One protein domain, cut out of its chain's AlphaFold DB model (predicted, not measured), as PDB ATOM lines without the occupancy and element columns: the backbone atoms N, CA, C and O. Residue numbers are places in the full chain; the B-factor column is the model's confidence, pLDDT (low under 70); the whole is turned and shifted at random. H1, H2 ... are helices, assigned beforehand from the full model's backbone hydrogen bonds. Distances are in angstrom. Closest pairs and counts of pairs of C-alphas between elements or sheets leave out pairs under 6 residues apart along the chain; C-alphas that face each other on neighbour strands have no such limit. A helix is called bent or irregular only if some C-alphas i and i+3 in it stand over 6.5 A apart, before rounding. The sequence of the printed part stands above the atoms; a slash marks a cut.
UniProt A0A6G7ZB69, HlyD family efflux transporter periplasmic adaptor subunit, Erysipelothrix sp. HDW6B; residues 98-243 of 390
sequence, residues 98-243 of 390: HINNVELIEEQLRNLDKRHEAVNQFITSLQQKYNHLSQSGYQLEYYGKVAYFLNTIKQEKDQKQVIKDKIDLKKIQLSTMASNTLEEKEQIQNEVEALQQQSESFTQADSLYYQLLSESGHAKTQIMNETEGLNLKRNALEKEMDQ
ATOM      1  N   HIS A  98      81.262 122.138  49.344       87.56
ATOM      2  CA  HIS A  98      79.837 121.977  49.616       87.56
ATOM      3  C   HIS A  98      79.188 121.000  48.628       87.56
ATOM      4  O   HIS A  98      78.441 120.132  49.066       87.56
ATOM      5  N   ILE A  99      79.541 121.072  47.337       87.94
ATOM      6  CA  ILE A  99      79.064 120.134  46.304       87.94
ATOM      7  C   ILE A  99      79.413 118.691  46.681       87.94
ATOM      8  O   ILE A  99      78.528 117.840  46.736       87.94
ATOM      9  N   ASN A 100      80.678 118.428  47.022       91.75
ATOM     10  CA  ASN A 100      81.119 117.087  47.419       91.75
ATOM     11  C   ASN A 100      80.371 116.584  48.667       91.75
ATOM     12  O   ASN A 100      80.027 115.407  48.770       91.75
ATOM     13  N   ASN A 101      80.094 117.477  49.623       92.38
ATOM     14  CA  ASN A 101      79.331 117.129  50.820       92.38
ATOM     15  C   ASN A 101      77.864 116.803  50.506       92.38
ATOM     16  O   ASN A 101      77.311 115.889  51.117       92.38
ATOM     17  N   VAL A 102      77.236 117.531  49.577       94.25
ATOM     18  CA  VAL A 102      75.872 117.239  49.113       94.25
ATOM     19  C   VAL A 102      75.831 115.873  48.435       94.25
ATOM     20  O   VAL A 102      74.998 115.052  48.807       94.25
ATOM     21  N   GLU A 103      76.772 115.582  47.536       94.62
ATOM     22  CA  GLU A 103      76.848 114.291  46.838       94.62
ATOM     23  C   GLU A 103      76.994 113.109  47.815       94.62
ATOM     24  O   GLU A 103      76.291 112.101  47.692       94.62
ATOM     25  N   LEU A 104      77.834 113.260  48.847       96.00
ATOM     26  CA  LEU A 104      77.982 112.261  49.908       96.00
ATOM     27  C   LEU A 104      76.677 112.056  50.695       96.00
ATOM     28  O   LEU A 104      76.302 110.922  50.999       96.00
ATOM     29  N   ILE A 105      75.973 113.139  51.037       97.31
ATOM     30  CA  ILE A 105      74.684 113.056  51.738       97.31
ATOM     31  C   ILE A 105      73.636 112.367  50.859       97.31
ATOM     32  O   ILE A 105      72.871 111.537  51.351       97.31
ATOM     33  N   GLU A 106      73.601 112.659  49.561       96.69
ATOM     34  CA  GLU A 106      72.699 111.984  48.629       96.69
ATOM     35  C   GLU A 106      72.991 110.487  48.523       96.69
ATOM     36  O   GLU A 106      72.064 109.679  48.462       96.69
ATOM     37  N   GLU A 107      74.263 110.084  48.541       97.62
ATOM     38  CA  GLU A 107      74.631 108.670  48.594       97.62
ATOM     39  C   GLU A 107      74.118 107.995  49.871       97.62
ATOM     40  O   GLU A 107      73.540 106.905  49.815       97.62
ATOM     41  N   GLN A 108      74.257 108.662  51.017       98.06
ATOM     42  CA  GLN A 108      73.720 108.176  52.286       98.06
ATOM     43  C   GLN A 108      72.192 108.043  52.240       98.06
ATOM     44  O   GLN A 108      71.665 107.008  52.646       98.06
ATOM     45  N   LEU A 109      71.485 109.028  51.678       98.12
ATOM     46  CA  LEU A 109      70.032 108.981  51.487       98.12
ATOM     47  C   LEU A 109      69.611 107.816  50.578       98.12
ATOM     48  O   LEU A 109      68.689 107.081  50.924       98.12
ATOM     49  N   ARG A 110      70.318 107.576  49.463       98.00
ATOM     50  CA  ARG A 110      70.064 106.415  48.586       98.00
ATOM     51  C   ARG A 110      70.247 105.086  49.320       98.00
ATOM     52  O   ARG A 110      69.496 104.139  49.087       98.00
ATOM     53  N   ASN A 111      71.238 104.992  50.201       97.62
ATOM     54  CA  ASN A 111      71.457 103.796  51.013       97.62
ATOM     55  C   ASN A 111      70.355 103.601  52.068       97.62
ATOM     56  O   ASN A 111      69.914 102.470  52.281       97.62
ATOM     57  N   LEU A 112      69.869 104.680  52.687       98.12
ATOM     58  CA  LEU A 112      68.717 104.629  53.594       98.12
ATOM     59  C   LEU A 112      67.436 104.193  52.884       98.12
ATOM     60  O   LEU A 112      66.692 103.387  53.439       98.12
ATOM     61  N   ASP A 113      67.212 104.648  51.654       97.56
ATOM     62  CA  ASP A 113      66.046 104.251  50.865       97.56
ATOM     63  C   ASP A 113      66.063 102.745  50.545       97.56
ATOM     64  O   ASP A 113      65.096 102.028  50.802       97.56
ATOM     65  N   LYS A 114      67.222 102.206  50.138       97.00
ATOM     66  CA  LYS A 114      67.397 100.754  49.951       97.00
ATOM     67  C   LYS A 114      67.189  99.957  51.248       97.00
ATOM     68  O   LYS A 114      66.631  98.859  51.211       97.00
ATOM     69  N   ARG A 115      67.628 100.482  52.401       97.12
ATOM     70  CA  ARG A 115      67.349  99.875  53.720       97.12
ATOM     71  C   ARG A 115      65.851  99.884  54.017       97.12
ATOM     72  O   ARG A 115      65.313  98.871  54.453       97.12
ATOM     73  N   HIS A 116      65.173 100.999  53.757       97.19
ATOM     74  CA  HIS A 116      63.733 101.130  53.949       97.19
ATOM     75  C   HIS A 116      62.950 100.143  53.070       97.19
ATOM     76  O   HIS A 116      62.031  99.482  53.555       97.19
ATOM     77  N   GLU A 117      63.347  99.980  51.806       96.81
ATOM     78  CA  GLU A 117      62.768  98.988  50.899       96.81
ATOM     79  C   GLU A 117      62.943  97.558  51.429       96.81
ATOM     80  O   GLU A 117      61.974  96.796  51.474       96.81
ATOM     81  N   ALA A 118      64.141  97.206  51.907       97.56
ATOM     82  CA  ALA A 118      64.402  95.894  52.500       97.56
ATOM     83  C   ALA A 118      63.501  95.619  53.720       97.56
ATOM     84  O   ALA A 118      62.934  94.531  53.829       97.56
ATOM     85  N   VAL A 119      63.295  96.612  54.594       97.75
ATOM     86  CA  VAL A 119      62.368  96.500  55.735       97.75
ATOM     87  C   VAL A 119      60.915  96.342  55.272       97.75
ATOM     88  O   VAL A 119      60.159  95.568  55.856       97.75
ATOM     89  N   ASN A 120      60.495  97.035  54.211       97.38
ATOM     90  CA  ASN A 120      59.143  96.873  53.667       97.38
ATOM     91  C   ASN A 120      58.925  95.472  53.092       97.38
ATOM     92  O   ASN A 120      57.928  94.833  53.426       97.38
ATOM     93  N   GLN A 121      59.872  94.960  52.302       97.19
ATOM     94  CA  GLN A 121      59.810  93.591  51.786       97.19
ATOM     95  C   GLN A 121      59.846  92.550  52.910       97.19
ATOM     96  O   GLN A 121      59.169  91.523  52.817       97.19
ATOM     97  N   PHE A 122      60.581  92.819  53.991       98.12
ATOM     98  CA  PHE A 122      60.566  91.993  55.193       98.12
ATOM     99  C   PHE A 122      59.168  91.921  55.813       98.12
ATOM    100  O   PHE A 122      58.641  90.824  55.991       98.12
ATOM    101  N   ILE A 123      58.524  93.066  56.053       97.50
ATOM    102  CA  ILE A 123      57.155  93.124  56.591       97.50
ATOM    103  C   ILE A 123      56.174  92.388  55.673       97.50
ATOM    104  O   ILE A 123      55.377  91.580  56.150       97.50
ATOM    105  N   THR A 124      56.250  92.615  54.359       97.75
ATOM    106  CA  THR A 124      55.412  91.906  53.383       97.75
ATOM    107  C   THR A 124      55.638  90.395  53.443       97.75
ATOM    108  O   THR A 124      54.671  89.637  53.436       97.75
ATOM    109  N   SER A 125      56.888  89.951  53.580       97.62
ATOM    110  CA  SER A 125      57.228  88.529  53.689       97.62
ATOM    111  C   SER A 125      56.650  87.875  54.948       97.62
ATOM    112  O   SER A 125      56.159  86.745  54.897       97.62
ATOM    113  N   LEU A 126      56.644  88.596  56.075       96.12
ATOM    114  CA  LEU A 126      55.995  88.142  57.307       96.12
ATOM    115  C   LEU A 126      54.474  88.027  57.131       96.12
ATOM    116  O   LEU A 126      53.888  87.007  57.490       96.12
ATOM    117  N   GLN A 127      53.837  89.045  56.544       95.06
ATOM    118  CA  GLN A 127      52.385  89.091  56.333       95.06
ATOM    119  C   GLN A 127      51.897  87.997  55.378       95.06
ATOM    120  O   GLN A 127      50.894  87.337  55.644       95.06
ATOM    121  N   GLN A 128      52.617  87.791  54.273       96.56
ATOM    122  CA  GLN A 128      52.264  86.803  53.252       96.56
ATOM    123  C   GLN A 128      52.731  85.387  53.603       96.56
ATOM    124  O   GLN A 128      52.368  84.437  52.910       96.56
ATOM    125  N   LYS A 129      53.511  85.224  54.683       95.56
ATOM    126  CA  LYS A 129      54.108  83.943  55.093       95.56
ATOM    127  C   LYS A 129      54.897  83.294  53.945       95.56
ATOM    128  O   LYS A 129      54.865  82.079  53.755       95.56
ATOM    129  N   TYR A 130      55.625  84.118  53.198       95.19
ATOM    130  CA  TYR A 130      56.482  83.713  52.091       95.19
ATOM    131  C   TYR A 130      57.710  84.622  52.036       95.19
ATOM    132  O   TYR A 130      57.598  85.824  52.245       95.19
ATOM    133  N   ASN A 131      58.892  84.064  51.773       96.06
ATOM    134  CA  ASN A 131      60.124  84.846  51.758       96.06
ATOM    135  C   ASN A 131      60.361  85.484  50.381       96.06
ATOM    136  O   ASN A 131      60.783  84.799  49.454       96.06
ATOM    137  N   HIS A 132      60.108  86.789  50.266       93.06
ATOM    138  CA  HIS A 132      60.366  87.568  49.046       93.06
ATOM    139  C   HIS A 132      61.772  88.183  48.996       93.06
ATOM    140  O   HIS A 132      62.120  88.828  48.010       93.06
ATOM    141  N   LEU A 133      62.568  88.026  50.056       96.12
ATOM    142  CA  LEU A 133      63.874  88.664  50.176       96.12
ATOM    143  C   LEU A 133      64.940  87.888  49.397       96.12
ATOM    144  O   LEU A 133      64.922  86.660  49.314       96.12
ATOM    145  N   SER A 134      65.935  88.614  48.898       94.94
ATOM    146  CA  SER A 134      67.175  88.051  48.367       94.94
ATOM    147  C   SER A 134      68.229  87.868  49.464       94.94
ATOM    148  O   SER A 134      68.233  88.551  50.488       94.94
ATOM    149  N   GLN A 135      69.185  86.970  49.223       94.19
ATOM    150  CA  GLN A 135      70.343  86.753  50.098       94.19
ATOM    151  C   GLN A 135      71.488  87.731  49.788       94.19
ATOM    152  O   GLN A 135      72.641  87.332  49.643       94.19
ATOM    153  N   SER A 136      71.179  89.017  49.623       93.12
ATOM    154  CA  SER A 136      72.174  90.022  49.242       93.12
ATOM    155  C   SER A 136      71.842  91.412  49.778       93.12
ATOM    156  O   SER A 136      70.698  91.700  50.140       93.12
ATOM    157  N   GLY A 137      72.856  92.282  49.828       94.38
ATOM    158  CA  GLY A 137      72.705  93.680  50.232       94.38
ATOM    159  C   GLY A 137      71.997  93.840  51.581       94.38
ATOM    160  O   GLY A 137      72.220  93.065  52.510       94.38
ATOM    161  N   TYR A 138      71.111  94.831  51.671       94.12
ATOM    162  CA  TYR A 138      70.339  95.117  52.885       94.12
ATOM    163  C   TYR A 138      69.253  94.078  53.197       94.12
ATOM    164  O   TYR A 138      68.783  94.002  54.326       94.12
ATOM    165  N   GLN A 139      68.853  93.256  52.223       95.88
ATOM    166  CA  GLN A 139      67.826  92.228  52.424       95.88
ATOM    167  C   GLN A 139      68.364  91.008  53.183       95.88
ATOM    168  O   GLN A 139      67.597  90.318  53.856       95.88
ATOM    169  N   LEU A 140      69.679  90.770  53.126       95.31
ATOM    170  CA  LEU A 140      70.332  89.625  53.763       95.31
ATOM    171  C   LEU A 140      70.094  89.573  55.280       95.31
ATOM    172  O   LEU A 140      69.867  88.492  55.821       95.31
ATOM    173  N   GLU A 141      70.097  90.729  55.952       91.38
ATOM    174  CA  GLU A 141      69.827  90.838  57.393       91.38
ATOM    175  C   GLU A 141      68.455  90.249  57.764       91.38
ATOM    176  O   GLU A 141      68.305  89.552  58.770       91.38
ATOM    177  N   TYR A 142      67.450  90.494  56.921       96.06
ATOM    178  CA  TYR A 142      66.067  90.095  57.161       96.06
ATOM    179  C   TYR A 142      65.744  88.701  56.625       96.06
ATOM    180  O   TYR A 142      64.866  88.024  57.161       96.06
ATOM    181  N   TYR A 143      66.468  88.245  55.599       97.00
ATOM    182  CA  TYR A 143      66.230  86.960  54.944       97.00
ATOM    183  C   TYR A 143      66.200  85.802  55.950       97.00
ATOM    184  O   TYR A 143      65.266  84.996  55.963       97.00
ATOM    185  N   GLY A 144      67.209  85.735  56.826       94.81
ATOM    186  CA  GLY A 144      67.314  84.684  57.840       94.81
ATOM    187  C   GLY A 144      66.179  84.734  58.865       94.81
ATOM    188  O   GLY A 144      65.656  83.689  59.254       94.81
ATOM    189  N   LYS A 145      65.739  85.942  59.242       96.31
ATOM    190  CA  LYS A 145      64.627  86.140  60.182       96.31
ATOM    191  C   LYS A 145      63.310  85.605  59.612       96.31
ATOM    192  O   LYS A 145      62.587  84.904  60.318       96.31
ATOM    193  N   VAL A 146      63.022  85.865  58.332       96.75
ATOM    194  CA  VAL A 146      61.830  85.303  57.665       96.75
ATOM    195  C   VAL A 146      61.927  83.789  57.576       96.75
ATOM    196  O   VAL A 146      60.970  83.099  57.912       96.75
ATOM    197  N   ALA A 147      63.075  83.252  57.158       95.31
ATOM    198  CA  ALA A 147      63.260  81.807  57.050       95.31
ATOM    199  C   ALA A 147      63.007  81.097  58.392       95.31
ATOM    200  O   ALA A 147      62.323  80.072  58.433       95.31
ATOM    201  N   TYR A 148      63.496  81.680  59.490       96.19
ATOM    202  CA  TYR A 148      63.232  81.195  60.840       96.19
ATOM    203  C   TYR A 148      61.735  81.225  61.179       96.19
ATOM    204  O   TYR A 148      61.182  80.198  61.565       96.19
ATOM    205  N   PHE A 149      61.057  82.352  60.943       96.50
ATOM    206  CA  PHE A 149      59.615  82.492  61.166       96.50
ATOM    207  C   PHE A 149      58.778  81.461  60.391       96.50
ATOM    208  O   PHE A 149      57.899  80.812  60.960       96.50
ATOM    209  N   LEU A 150      59.077  81.250  59.105       96.00
ATOM    210  CA  LEU A 150      58.382  80.258  58.280       96.00
ATOM    211  C   LEU A 150      58.603  78.832  58.792       96.00
ATOM    212  O   LEU A 150      57.674  78.021  58.792       96.00
ATOM    213  N   ASN A 151      59.814  78.528  59.260       95.50
ATOM    214  CA  ASN A 151      60.102  77.241  59.876       95.50
ATOM    215  C   ASN A 151      59.325  77.055  61.191       95.50
ATOM    216  O   ASN A 151      58.784  75.974  61.412       95.50
ATOM    217  N   THR A 152      59.190  78.096  62.020       94.06
ATOM    218  CA  THR A 152      58.360  78.058  63.237       94.06
ATOM    219  C   THR A 152      56.892  77.779  62.912       94.06
ATOM    220  O   THR A 152      56.303  76.892  63.522       94.06
ATOM    221  N   ILE A 153      56.317  78.446  61.900       92.56
ATOM    222  CA  ILE A 153      54.942  78.168  61.441       92.56
ATOM    223  C   ILE A 153      54.788  76.699  61.035       92.56
ATOM    224  O   ILE A 153      53.799  76.051  61.385       92.56
ATOM    225  N   LYS A 154      55.754  76.167  60.278       93.19
ATOM    226  CA  LYS A 154      55.724  74.776  59.823       93.19
ATOM    227  C   LYS A 154      55.787  73.801  61.000       93.19
ATOM    228  O   LYS A 154      54.950  72.911  61.082       93.19
ATOM    229  N   GLN A 155      56.731  73.996  61.917       90.81
ATOM    230  CA  GLN A 155      56.883  73.151  63.103       90.81
ATOM    231  C   GLN A 155      55.625  73.159  63.973       90.81
ATOM    232  O   GLN A 155      55.175  72.105  64.411       90.81
ATOM    233  N   GLU A 156      55.029  74.333  64.184       89.62
ATOM    234  CA  GLU A 156      53.798  74.465  64.959       89.62
ATOM    235  C   GLU A 156      52.624  73.740  64.284       89.62
ATOM    236  O   GLU A 156      51.861  73.032  64.940       89.62
ATOM    237  N   LYS A 157      52.507  73.851  62.953       88.62
ATOM    238  CA  LYS A 157      51.504  73.120  62.166       88.62
ATOM    239  C   LYS A 157      51.689  71.605  62.277       88.62
ATOM    240  O   LYS A 157      50.706  70.896  62.488       88.62
ATOM    241  N   ASP A 158      52.922  71.119  62.150       89.88
ATOM    242  CA  ASP A 158      53.238  69.691  62.238       89.88
ATOM    243  C   ASP A 158      52.922  69.150  63.649       89.88
ATOM    244  O   ASP A 158      52.311  68.091  63.788       89.88
ATOM    245  N   GLN A 159      53.235  69.909  64.707       87.69
ATOM    246  CA  GLN A 159      52.891  69.549  66.091       87.69
ATOM    247  C   GLN A 159      51.376  69.528  66.340       87.69
ATOM    248  O   GLN A 159      50.869  68.575  66.936       87.69
ATOM    249  N   LYS A 160      50.640  70.533  65.841       87.44
ATOM    250  CA  LYS A 160      49.167  70.555  65.888       87.44
ATOM    251  C   LYS A 160      48.569  69.341  65.184       87.44
ATOM    252  O   LYS A 160      47.635  68.738  65.709       87.44
ATOM    253  N   GLN A 161      49.118  68.946  64.034       89.38
ATOM    254  CA  GLN A 161      48.653  67.762  63.313       89.38
ATOM    255  C   GLN A 161      48.886  66.479  64.119       89.38
ATOM    256  O   GLN A 161      47.960  65.693  64.268       89.38
ATOM    257  N   VAL A 162      50.067  66.305  64.724       90.94
ATOM    258  CA  VAL A 162      50.355  65.141  65.582       90.94
ATOM    259  C   VAL A 162      49.389  65.056  66.770       90.94
ATOM    260  O   VAL A 162      48.936  63.969  67.124       90.94
ATOM    261  N   ILE A 163      49.059  66.185  67.401       88.94
ATOM    262  CA  ILE A 163      48.087  66.217  68.506       88.94
ATOM    263  C   ILE A 163      46.680  65.895  68.000       88.94
ATOM    264  O   ILE A 163      45.970  65.122  68.639       88.94
ATOM    265  N   LYS A 164      46.296  66.418  66.832       89.75
ATOM    266  CA  LYS A 164      45.018  66.101  66.191       89.75
ATOM    267  C   LYS A 164      44.889  64.610  65.874       89.75
ATOM    268  O   LYS A 164      43.873  64.016  66.217       89.75
ATOM    269  N   ASP A 165      45.936  63.992  65.335       92.12
ATOM    270  CA  ASP A 165      45.959  62.553  65.061       92.12
ATOM    271  C   ASP A 165      45.806  61.738  66.362       92.12
ATOM    272  O   ASP A 165      45.061  60.758  66.404       92.12
ATOM    273  N   LYS A 166      46.443  62.170  67.465       91.75
ATOM    274  CA  LYS A 166      46.245  61.559  68.795       91.75
ATOM    275  C   LYS A 166      44.808  61.711  69.300       91.75
ATOM    276  O   LYS A 166      44.261  60.750  69.838       91.75
ATOM    277  N   ILE A 167      44.199  62.885  69.127       90.62
ATOM    278  CA  ILE A 167      42.794  63.137  69.484       90.62
ATOM    279  C   ILE A 167      41.872  62.203  68.690       90.62
ATOM    280  O   ILE A 167      40.986  61.580  69.275       90.62
ATOM    281  N   ASP A 168      42.089  62.073  67.381       91.50
ATOM    282  CA  ASP A 168      41.265  61.235  66.511       91.50
ATOM    283  C   ASP A 168      41.384  59.749  66.891       91.50
ATOM    284  O   ASP A 168      40.367  59.065  67.025       91.50
ATOM    285  N   LEU A 169      42.596  59.262  67.190       91.56
ATOM    286  CA  LEU A 169      42.813  57.905  67.711       91.56
ATOM    287  C   LEU A 169      42.080  57.661  69.041       91.56
ATOM    288  O   LEU A 169      41.420  56.633  69.199       91.56
ATOM    289  N   LYS A 170      42.150  58.605  69.989       89.12
ATOM    290  CA  LYS A 170      41.468  58.505  71.292       89.12
ATOM    291  C   LYS A 170      39.944  58.535  71.151       89.12
ATOM    292  O   LYS A 170      39.251  57.785  71.837       89.12
ATOM    293  N   LYS A 171      39.408  59.324  70.215       87.75
ATOM    294  CA  LYS A 171      37.974  59.327  69.877       87.75
ATOM    295  C   LYS A 171      37.518  58.005  69.258       87.75
ATOM    296  O   LYS A 171      36.458  57.499  69.623       87.75
ATOM    297  N   ILE A 172      38.316  57.419  68.361       87.50
ATOM    298  CA  ILE A 172      38.040  56.085  67.809       87.50
ATOM    299  C   ILE A 172      38.025  55.050  68.942       87.50
ATOM    300  O   ILE A 172      37.068  54.279  69.049       87.50
ATOM    301  N   GLN A 173      39.016  55.081  69.838       86.75
ATOM    302  CA  GLN A 173      39.076  54.209  71.016       86.75
ATOM    303  C   GLN A 173      37.797  54.325  71.869       86.75
ATOM    304  O   GLN A 173      37.162  53.308  72.144       86.75
ATOM    305  N   LEU A 174      37.353  55.547  72.177       84.06
ATOM    306  CA  LEU A 174      36.081  55.831  72.862       84.06
ATOM    307  C   LEU A 174      34.862  55.212  72.155       84.06
ATOM    308  O   LEU A 174      34.002  54.628  72.811       84.06
ATOM    309  N   SER A 175      34.789  55.313  70.824       81.69
ATOM    310  CA  SER A 175      33.652  54.801  70.041       81.69
ATOM    311  C   SER A 175      33.605  53.271  69.921       81.69
ATOM    312  O   SER A 175      32.527  52.696  69.787       81.69
ATOM    313  N   THR A 176      34.761  52.602  69.990       80.88
ATOM    314  CA  THR A 176      34.889  51.137  69.840       80.88
ATOM    315  C   THR A 176      34.822  50.369  71.166       80.88
ATOM    316  O   THR A 176      34.707  49.143  71.163       80.88
ATOM    317  N   MET A 177      34.846  51.065  72.308       75.44
ATOM    318  CA  MET A 177      34.709  50.467  73.641       75.44
ATOM    319  C   MET A 177      33.269  49.999  73.908       75.44
ATOM    320  O   MET A 177      32.418  50.755  74.388       75.44
ATOM    321  N   ALA A 178      33.008  48.723  73.624       60.53
ATOM    322  CA  ALA A 178      31.688  48.109  73.748       60.53
ATOM    323  C   ALA A 178      31.272  47.717  75.189       60.53
ATOM    324  O   ALA A 178      30.089  47.460  75.392       60.53
ATOM    325  N   SER A 179      32.171  47.653  76.191       57.28
ATOM    326  CA  SER A 179      31.829  47.053  77.502       57.28
ATOM    327  C   SER A 179      32.714  47.465  78.704       57.28
ATOM    328  O   SER A 179      33.073  46.610  79.514       57.28
ATOM    329  N   ASN A 180      33.056  48.751  78.858       57.28
ATOM    330  CA  ASN A 180      33.931  49.229  79.946       57.28
ATOM    331  C   ASN A 180      33.183  50.129  80.954       57.28
ATOM    332  O   ASN A 180      32.187  50.766  80.598       57.28
ATOM    333  N   THR A 181      33.662  50.165  82.205       68.44
ATOM    334  CA  THR A 181      33.138  50.975  83.322       68.44
ATOM    335  C   THR A 181      33.135  52.472  82.992       68.44
ATOM    336  O   THR A 181      33.987  52.965  82.255       68.44
ATOM    337  N   LEU A 182      32.158  53.207  83.539       76.12
ATOM    338  CA  LEU A 182      31.945  54.642  83.287       76.12
ATOM    339  C   LEU A 182      33.225  55.481  83.511       76.12
ATOM    340  O   LEU A 182      33.502  56.398  82.743       76.12
ATOM    341  N   GLU A 183      34.028  55.091  84.501       78.56
ATOM    342  CA  GLU A 183      35.283  55.740  84.897       78.56
ATOM    343  C   GLU A 183      36.367  55.711  83.801       78.56
ATOM    344  O   GLU A 183      37.060  56.704  83.596       78.56
ATOM    345  N   GLU A 184      36.508  54.615  83.043       77.44
ATOM    346  CA  GLU A 184      37.517  54.527  81.971       77.44
ATOM    347  C   GLU A 184      37.160  55.421  80.776       77.44
ATOM    348  O   GLU A 184      38.038  56.015  80.146       77.44
ATOM    349  N   LYS A 185      35.861  55.558  80.473       80.44
ATOM    350  CA  LYS A 185      35.389  56.483  79.433       80.44
ATOM    351  C   LYS A 185      35.652  57.931  79.829       80.44
ATOM    352  O   LYS A 185      36.118  58.705  79.000       80.44
ATOM    353  N   GLU A 186      35.399  58.274  81.090       84.75
ATOM    354  CA  GLU A 186      35.640  59.612  81.629       84.75
ATOM    355  C   GLU A 186      37.134  59.977  81.614       84.75
ATOM    356  O   GLU A 186      37.495  61.083  81.219       84.75
ATOM    357  N   GLN A 187      38.030  59.033  81.926       85.50
ATOM    358  CA  GLN A 187      39.479  59.255  81.822       85.50
ATOM    359  C   GLN A 187      39.939  59.579  80.393       85.50
ATOM    360  O   GLN A 187      40.697  60.528  80.192       85.50
ATOM    361  N   ILE A 188      39.475  58.824  79.390       83.38
ATOM    362  CA  ILE A 188      39.836  59.077  77.985       83.38
ATOM    363  C   ILE A 188      39.222  60.397  77.500       83.38
ATOM    364  O   ILE A 188      39.863  61.127  76.744       83.38
ATOM    365  N   GLN A 189      38.013  60.733  77.957       86.19
ATOM    366  CA  GLN A 189      37.367  62.016  77.675       86.19
ATOM    367  C   GLN A 189      38.212  63.190  78.195       86.19
ATOM    368  O   GLN A 189      38.524  64.104  77.432       86.19
ATOM    369  N   ASN A 190      38.665  63.118  79.450       89.12
ATOM    370  CA  ASN A 190      39.526  64.133  80.058       89.12
ATOM    371  C   ASN A 190      40.872  64.265  79.320       89.12
ATOM    372  O   ASN A 190      41.392  65.367  79.156       89.12
ATOM    373  N   GLU A 191      41.438  63.157  78.830       87.62
ATOM    374  CA  GLU A 191      42.669  63.179  78.031       87.62
ATOM    375  C   GLU A 191      42.455  63.847  76.661       87.62
ATOM    376  O   GLU A 191      43.308  64.610  76.203       87.62
ATOM    377  N   VAL A 192      41.305  63.614  76.017       87.75
ATOM    378  CA  VAL A 192      40.922  64.294  74.768       87.75
ATOM    379  C   VAL A 192      40.774  65.799  74.988       87.75
ATOM    380  O   VAL A 192      41.303  66.569  74.187       87.75
ATOM    381  N   GLU A 193      40.116  66.218  76.070       89.19
ATOM    382  CA  GLU A 193      39.956  67.636  76.415       89.19
ATOM    383  C   GLU A 193      41.305  68.310  76.700       89.19
ATOM    384  O   GLU A 193      41.579  69.396  76.184       89.19
ATOM    385  N   ALA A 194      42.198  67.644  77.438       88.75
ATOM    386  CA  ALA A 194      43.546  68.146  77.693       88.75
ATOM    387  C   ALA A 194      44.368  68.295  76.398       88.75
ATOM    388  O   ALA A 194      45.042  69.308  76.195       88.75
ATOM    389  N   LEU A 195      44.285  67.322  75.483       88.06
ATOM    390  CA  LEU A 195      44.948  67.389  74.175       88.06
ATOM    391  C   LEU A 195      44.351  68.486  73.279       88.06
ATOM    392  O   LEU A 195      45.086  69.135  72.533       88.06
ATOM    393  N   GLN A 196      43.040  68.725  73.360       86.38
ATOM    394  CA  GLN A 196      42.377  69.823  72.651       86.38
ATOM    395  C   GLN A 196      42.861  71.182  73.162       86.38
ATOM    396  O   GLN A 196      43.307  72.001  72.359       86.38
ATOM    397  N   GLN A 197      42.896  71.380  74.482       85.00
ATOM    398  CA  GLN A 197      43.451  72.596  75.085       85.00
ATOM    399  C   GLN A 197      44.925  72.800  74.709       85.00
ATOM    400  O   GLN A 197      45.343  73.913  74.378       85.00
ATOM    401  N   GLN A 198      45.720  71.725  74.690       82.56
ATOM    402  CA  GLN A 198      47.117  71.786  74.262       82.56
ATOM    403  C   GLN A 198      47.242  72.222  72.794       82.56
ATOM    404  O   GLN A 198      48.074  73.069  72.480       82.56
ATOM    405  N   SER A 199      46.405  71.686  71.899       79.88
ATOM    406  CA  SER A 199      46.381  72.050  70.475       79.88
ATOM    407  C   SER A 199      46.012  73.517  70.227       79.88
ATOM    408  O   SER A 199      46.471  74.106  69.246       79.88
ATOM    409  N   GLU A 200      45.173  74.105  71.075       76.56
ATOM    410  CA  GLU A 200      44.736  75.502  70.961       76.56
ATOM    411  C   GLU A 200      45.754  76.494  71.545       76.56
ATOM    412  O   GLU A 200      45.796  77.650  71.134       76.56
ATOM    413  N   SER A 201      46.631  76.037  72.441       72.94
ATOM    414  CA  SER A 201      47.576  76.887  73.184       72.94
ATOM    415  C   SER A 201      48.833  77.307  72.405       72.94
ATOM    416  O   SER A 201      49.611  78.141  72.872       72.94
ATOM    417  N   PHE A 202      49.076  76.747  71.221       66.62
ATOM    418  CA  PHE A 202      50.250  77.093  70.417       66.62
ATOM    419  C   PHE A 202      50.100  78.486  69.787       66.62
ATOM    420  O   PHE A 202      49.284  78.682  68.883       66.62
ATOM    421  N   THR A 203      50.916  79.423  70.278       76.31
ATOM    422  CA  THR A 203      50.952  80.853  69.912       76.31
ATOM    423  C   THR A 203      52.367  81.331  69.556       76.31
ATOM    424  O   THR A 203      52.633  82.531  69.466       76.31
ATOM    425  N   GLN A 204      53.311  80.402  69.371       84.50
ATOM    426  CA  GLN A 204      54.731  80.726  69.229       84.50
ATOM    427  C   GLN A 204      55.018  81.460  67.916       84.50
ATOM    428  O   GLN A 204      55.770  82.437  67.918       84.50
ATOM    429  N   ALA A 205      54.397  81.035  66.810       88.88
ATOM    430  CA  ALA A 205      54.512  81.739  65.538       88.88
ATOM    431  C   ALA A 205      53.917  83.155  65.612       88.88
ATOM    432  O   ALA A 205      54.529  84.095  65.109       88.88
ATOM    433  N   ASP A 206      52.773  83.331  66.278       89.19
ATOM    434  CA  ASP A 206      52.128  84.642  66.414       89.19
ATOM    435  C   ASP A 206      52.949  85.586  67.301       89.19
ATOM    436  O   ASP A 206      53.177  86.741  66.940       89.19
ATOM    437  N   SER A 207      53.467  85.095  68.431       90.56
ATOM    438  CA  SER A 207      54.366  85.864  69.298       90.56
ATOM    439  C   SER A 207      55.615  86.326  68.540       90.56
ATOM    440  O   SER A 207      55.958  87.512  68.580       90.56
ATOM    441  N   LEU A 208      56.241  85.423  67.778       94.62
ATOM    442  CA  LEU A 208      57.392  85.746  66.938       94.62
ATOM    443  C   LEU A 208      57.032  86.757  65.840       94.62
ATOM    444  O   LEU A 208      57.794  87.692  65.604       94.62
ATOM    445  N   TYR A 209      55.873  86.616  65.194       95.38
ATOM    446  CA  TYR A 209      55.391  87.567  64.190       95.38
ATOM    447  C   TYR A 209      55.293  88.986  64.758       95.38
ATOM    448  O   TYR A 209      55.843  89.920  64.174       95.38
ATOM    449  N   TYR A 210      54.647  89.157  65.916       94.38
ATOM    450  CA  TYR A 210      54.512  90.471  66.547       94.38
ATOM    451  C   TYR A 210      55.855  91.039  67.015       94.38
ATOM    452  O   TYR A 210      56.080  92.242  66.877       94.38
ATOM    453  N   GLN A 211      56.767  90.195  67.506       96.44
ATOM    454  CA  GLN A 211      58.124  90.622  67.846       96.44
ATOM    455  C   GLN A 211      58.860  91.163  66.612       96.44
ATOM    456  O   GLN A 211      59.369  92.284  66.638       96.44
ATOM    457  N   LEU A 212      58.880  90.406  65.512       97.12
ATOM    458  CA  LEU A 212      59.554  90.806  64.276       97.12
ATOM    459  C   LEU A 212      58.912  92.053  63.646       97.12
ATOM    460  O   LEU A 212      59.610  92.906  63.089       97.12
ATOM    461  N   LEU A 213      57.590  92.198  63.764       95.19
ATOM    462  CA  LEU A 213      56.879  93.395  63.321       95.19
ATOM    463  C   LEU A 213      57.252  94.622  64.169       95.19
ATOM    464  O   LEU A 213      57.475  95.699  63.615       95.19
ATOM    465  N   SER A 214      57.379  94.454  65.487       94.50
ATOM    466  CA  SER A 214      57.845  95.504  66.401       94.50
ATOM    467  C   SER A 214      59.278  95.944  66.074       94.50
ATOM    468  O   SER A 214      59.535  97.132  65.880       94.50
ATOM    469  N   GLU A 215      60.201  94.989  65.888       94.44
ATOM    470  CA  GLU A 215      61.577  95.261  65.439       94.44
ATOM    471  C   GLU A 215      61.600  96.049  64.118       94.44
ATOM    472  O   GLU A 215      62.356  97.011  63.969       94.44
ATOM    473  N   SER A 216      60.725  95.693  63.173       94.31
ATOM    474  CA  SER A 216      60.584  96.410  61.898       94.31
ATOM    475  C   SER A 216      60.100  97.850  62.086       94.31
ATOM    476  O   SER A 216      60.557  98.754  61.386       94.31
ATOM    477  N   GLY A 217      59.189  98.085  63.036       93.12
ATOM    478  CA  GLY A 217      58.713  99.421  63.399       93.12
ATOM    479  C   GLY A 217      59.828 100.310  63.958       93.12
ATOM    480  O   GLY A 217      59.948 101.476  63.565       93.12
ATOM    481  N   HIS A 218      60.699  99.745  64.799       95.12
ATOM    482  CA  HIS A 218      61.894 100.436  65.289       95.12
ATOM    483  C   HIS A 218      62.865 100.768  64.152       95.12
ATOM    484  O   HIS A 218      63.294 101.917  64.040       95.12
ATOM    485  N   ALA A 219      63.143  99.809  63.263       95.44
ATOM    486  CA  ALA A 219      64.010 100.030  62.106       95.44
ATOM    487  C   ALA A 219      63.475 101.144  61.187       95.44
ATOM    488  O   ALA A 219      64.230 102.029  60.787       95.44
ATOM    489  N   LYS A 220      62.163 101.161  60.906       96.56
ATOM    490  CA  LYS A 220      61.520 102.233  60.126       96.56
ATOM    491  C   LYS A 220      61.667 103.598  60.781       96.56
ATOM    492  O   LYS A 220      62.041 104.554  60.110       96.56
ATOM    493  N   THR A 221      61.396 103.681  62.082       95.62
ATOM    494  CA  THR A 221      61.517 104.935  62.840       95.62
ATOM    495  C   THR A 221      62.948 105.466  62.801       95.62
ATOM    496  O   THR A 221      63.165 106.649  62.563       95.62
ATOM    497  N   GLN A 222      63.935 104.587  62.979       96.69
ATOM    498  CA  GLN A 222      65.339 104.968  62.907       96.69
ATOM    499  C   GLN A 222      65.716 105.493  61.514       96.69
ATOM    500  O   GLN A 222      66.306 106.566  61.411       96.69
ATOM    501  N   ILE A 223      65.336 104.782  60.444       97.88
ATOM    502  CA  ILE A 223      65.614 105.213  59.066       97.88
ATOM    503  C   ILE A 223      64.947 106.561  58.765       97.88
ATOM    504  O   ILE A 223      65.563 107.418  58.135       97.88
ATOM    505  N   MET A 224      63.714 106.770  59.234       96.69
ATOM    506  CA  MET A 224      62.994 108.037  59.083       96.69
ATOM    507  C   MET A 224      63.752 109.192  59.749       96.69
ATOM    508  O   MET A 224      64.006 110.201  59.096       96.69
ATOM    509  N   ASN A 225      64.180 109.018  61.002       97.75
ATOM    510  CA  ASN A 225      64.927 110.041  61.737       97.75
ATOM    511  C   ASN A 225      66.289 110.345  61.084       97.75
ATOM    512  O   ASN A 225      66.673 111.506  60.955       97.75
ATOM    513  N   GLU A 226      67.016 109.312  60.639       97.94
ATOM    514  CA  GLU A 226      68.280 109.470  59.903       97.94
ATOM    515  C   GLU A 226      68.060 110.232  58.582       97.94
ATOM    516  O   GLU A 226      68.813 111.151  58.252       97.94
ATOM    517  N   THR A 227      66.989 109.901  57.855       98.25
ATOM    518  CA  THR A 227      66.608 110.554  56.593       98.25
ATOM    519  C   THR A 227      66.262 112.024  56.805       98.25
ATOM    520  O   THR A 227      66.703 112.884  56.040       98.25
ATOM    521  N   GLU A 228      65.491 112.344  57.843       98.00
ATOM    522  CA  GLU A 228      65.142 113.723  58.182       98.00
ATOM    523  C   GLU A 228      66.392 114.538  58.537       98.00
ATOM    524  O   GLU A 228      66.614 115.607  57.963       98.00
ATOM    525  N   GLY A 229      67.266 114.000  59.393       97.94
ATOM    526  CA  GLY A 229      68.518 114.658  59.772       97.94
ATOM    527  C   GLY A 229      69.431 114.953  58.575       97.94
ATOM    528  O   GLY A 229      69.974 116.055  58.458       97.94
ATOM    529  N   LEU A 230      69.564 114.000  57.646       98.06
ATOM    530  CA  LEU A 230      70.346 114.192  56.423       98.06
ATOM    531  C   LEU A 230      69.721 115.223  55.478       98.06
ATOM    532  O   LEU A 230      70.446 116.054  54.932       98.06
ATOM    533  N   ASN A 231      68.396 115.228  55.315       97.38
ATOM    534  CA  ASN A 231      67.713 116.236  54.499       97.38
ATOM    535  C   ASN A 231      67.876 117.647  55.077       97.38
ATOM    536  O   ASN A 231      68.128 118.588  54.326       97.38
ATOM    537  N   LEU A 232      67.790 117.806  56.402       97.38
ATOM    538  CA  LEU A 232      68.048 119.091  57.058       97.38
ATOM    539  C   LEU A 232      69.478 119.576  56.792       97.38
ATOM    540  O   LEU A 232      69.677 120.739  56.441       97.38
ATOM    541  N   LYS A 233      70.462 118.674  56.890       96.38
ATOM    542  CA  LYS A 233      71.864 118.985  56.589       96.38
ATOM    543  C   LYS A 233      72.072 119.357  55.118       96.38
ATOM    544  O   LYS A 233      72.765 120.334  54.844       96.38
ATOM    545  N   ARG A 234      71.457 118.624  54.182       96.25
ATOM    546  CA  ARG A 234      71.509 118.928  52.741       96.25
ATOM    547  C   ARG A 234      70.942 120.318  52.456       96.25
ATOM    548  O   ARG A 234      71.625 121.139  51.861       96.25
ATOM    549  N   ASN A 235      69.747 120.609  52.966       94.94
ATOM    550  CA  ASN A 235      69.082 121.894  52.750       94.94
ATOM    551  C   ASN A 235      69.878 123.073  53.342       94.94
ATOM    552  O   ASN A 235      69.847 124.175  52.798       94.94
ATOM    553  N   ALA A 236      70.575 122.874  54.468       93.12
ATOM    554  CA  ALA A 236      71.465 123.889  55.031       93.12
ATOM    555  C   ALA A 236      72.665 124.159  54.107       93.12
ATOM    556  O   ALA A 236      72.939 125.315  53.794       93.12
ATOM    557  N   LEU A 237      73.314 123.101  53.605       92.56
ATOM    558  CA  LEU A 237      74.433 123.212  52.665       92.56
ATOM    559  C   LEU A 237      74.025 123.863  51.338       92.56
ATOM    560  O   LEU A 237      74.751 124.714  50.839       92.56
ATOM    561  N   GLU A 238      72.865 123.513  50.783       90.50
ATOM    562  CA  GLU A 238      72.340 124.136  49.560       90.50
ATOM    563  C   GLU A 238      72.134 125.649  49.743       90.50
ATOM    564  O   GLU A 238      72.539 126.443  48.894       90.50
ATOM    565  N   LYS A 239      71.591 126.075  50.892       89.81
ATOM    566  CA  LYS A 239      71.453 127.504  51.218       89.81
ATOM    567  C   LYS A 239      72.801 128.206  51.362       89.81
ATOM    568  O   LYS A 239      72.939 129.344  50.922       89.81
ATOM    569  N   GLU A 240      73.785 127.553  51.973       88.31
ATOM    570  CA  GLU A 240      75.150 128.085  52.058       88.31
ATOM    571  C   GLU A 240      75.784 128.217  50.667       88.31
ATOM    572  O   GLU A 240      76.427 129.226  50.381       88.31
ATOM    573  N   MET A 241      75.556 127.251  49.773       88.06
ATOM    574  CA  MET A 241      76.022 127.304  48.385       88.06
ATOM    575  C   MET A 241      75.393 128.449  47.595       88.06
ATOM    576  O   MET A 241      76.096 129.135  46.855       88.06
ATOM    577  N   ASP A 242      74.098 128.712  47.771       85.56
ATOM    578  CA  ASP A 242      73.441 129.862  47.138       85.56
ATOM    579  C   ASP A 242      74.069 131.193  47.582       85.56
ATOM    580  O   ASP A 242      74.193 132.133  46.786       85.56
ATOM    581  N   GLN A 243      74.524 131.253  48.839       86.69
ATOM    582  CA  GLN A 243      75.243 132.394  49.413       86.69
ATOM    583  C   GLN A 243      76.699 132.508  48.927       86.69
ATOM    584  O   GLN A 243      77.308 133.562  49.106       86.69
TER     585      GLN A 243
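AT A GLANCE: This is residues 98 to 243 of the 390 residues of the protein "HlyD family efflux transporter periplasmic adaptor subunit" of Erysipelothrix sp. HDW6B (UniProt A0A6G7ZB69). A long, thin rod of helices: H1 and then H2 make the outward path, and H3 and then H4 fold back along it to finish near the start. H1 and H2 run the same way and overlap side by side only in part, with residues 114 to 126 of H1 beside residues 138 to 149 of H2; H4 runs back along H1, and H2 and H3 make a helical hairpin at the far end. The printed part has 146 residues with four named helices, in the order H1, H2, H3, H4, and no named strand; the class is all helix. The whole is extended, with a radius of gyration of the C-alphas of 27.0 A and spans of 100 by 23 by 15 A.

IN THESE COORDINATES: H1, residues 98 to 128, begins with C-alpha 98 at (79.837, 121.977, 49.616) and is 44.8 A long from first to last C-alpha. H2, residues 137 to 176, is the longest helix, at 60.2 A; its C-alpha 176 is at (34.889, 51.137, 69.840). It has a kink of 26 degrees near residue 144 and is only just irregular, with C-alphas 141 and 144 6.7 A apart. H3, residues 182 to 200, measures 27.4 A. H4, residues 204 to 242, measures 57.0 A and ends with C-alpha 242 at (73.441, 129.862, 47.138).

HOW THE PARTS SIT: H2 is the hub and touches the three other helices, each with a part of its length. It touches H1 at a shallow tilt of 9 degrees, the same way; the closest C-alphas, of Ala 118 and Gln 139, are 5.0 A apart. Residues 149 to 156 of H2 touch residues 204 to 209 of H4, opposite ways at a shallow tilt of 17 degrees, closest at the C-alphas of Ile 153 and Ala 205, 5.5 A. H1 and H4 touch at a shallow tilt of 18 degrees, opposite ways, with the C-alphas of Val 102 and Arg 234 closest at 5.9 A. H1, H2 and H4 form a bundle, a group of helices that run along one another. Residues 160 to 174 of H2 touch H3, its partner in the hairpin, opposite ways at a shallow tilt of 13 degrees; the closest C-alphas, of Lys 160 and Ser 199, are 5.6 A apart. H3 is apart from H1 and from H4. In H1, H3 and H4 every O i to N i+4 pair is within hydrogen-bond range; in H2, 32 of 36 are.

THE WHOLE: The C-alphas of Ser 179 and Gln 243, the two farthest apart, are 99.8 A from each other, while those of His 98 and Gln 243 are 11.4 A apart. The printed part has no cut. The links H2 to H3 and H3 to H4 are tight, the link H1 to H2 is short, and no link is long. Residues 178 to 183, of which 182 and 183 belong to H3, stand free. The mean pLDDT of the printed part is 91.0; residues 178 to 181 and residue 202 are under 70.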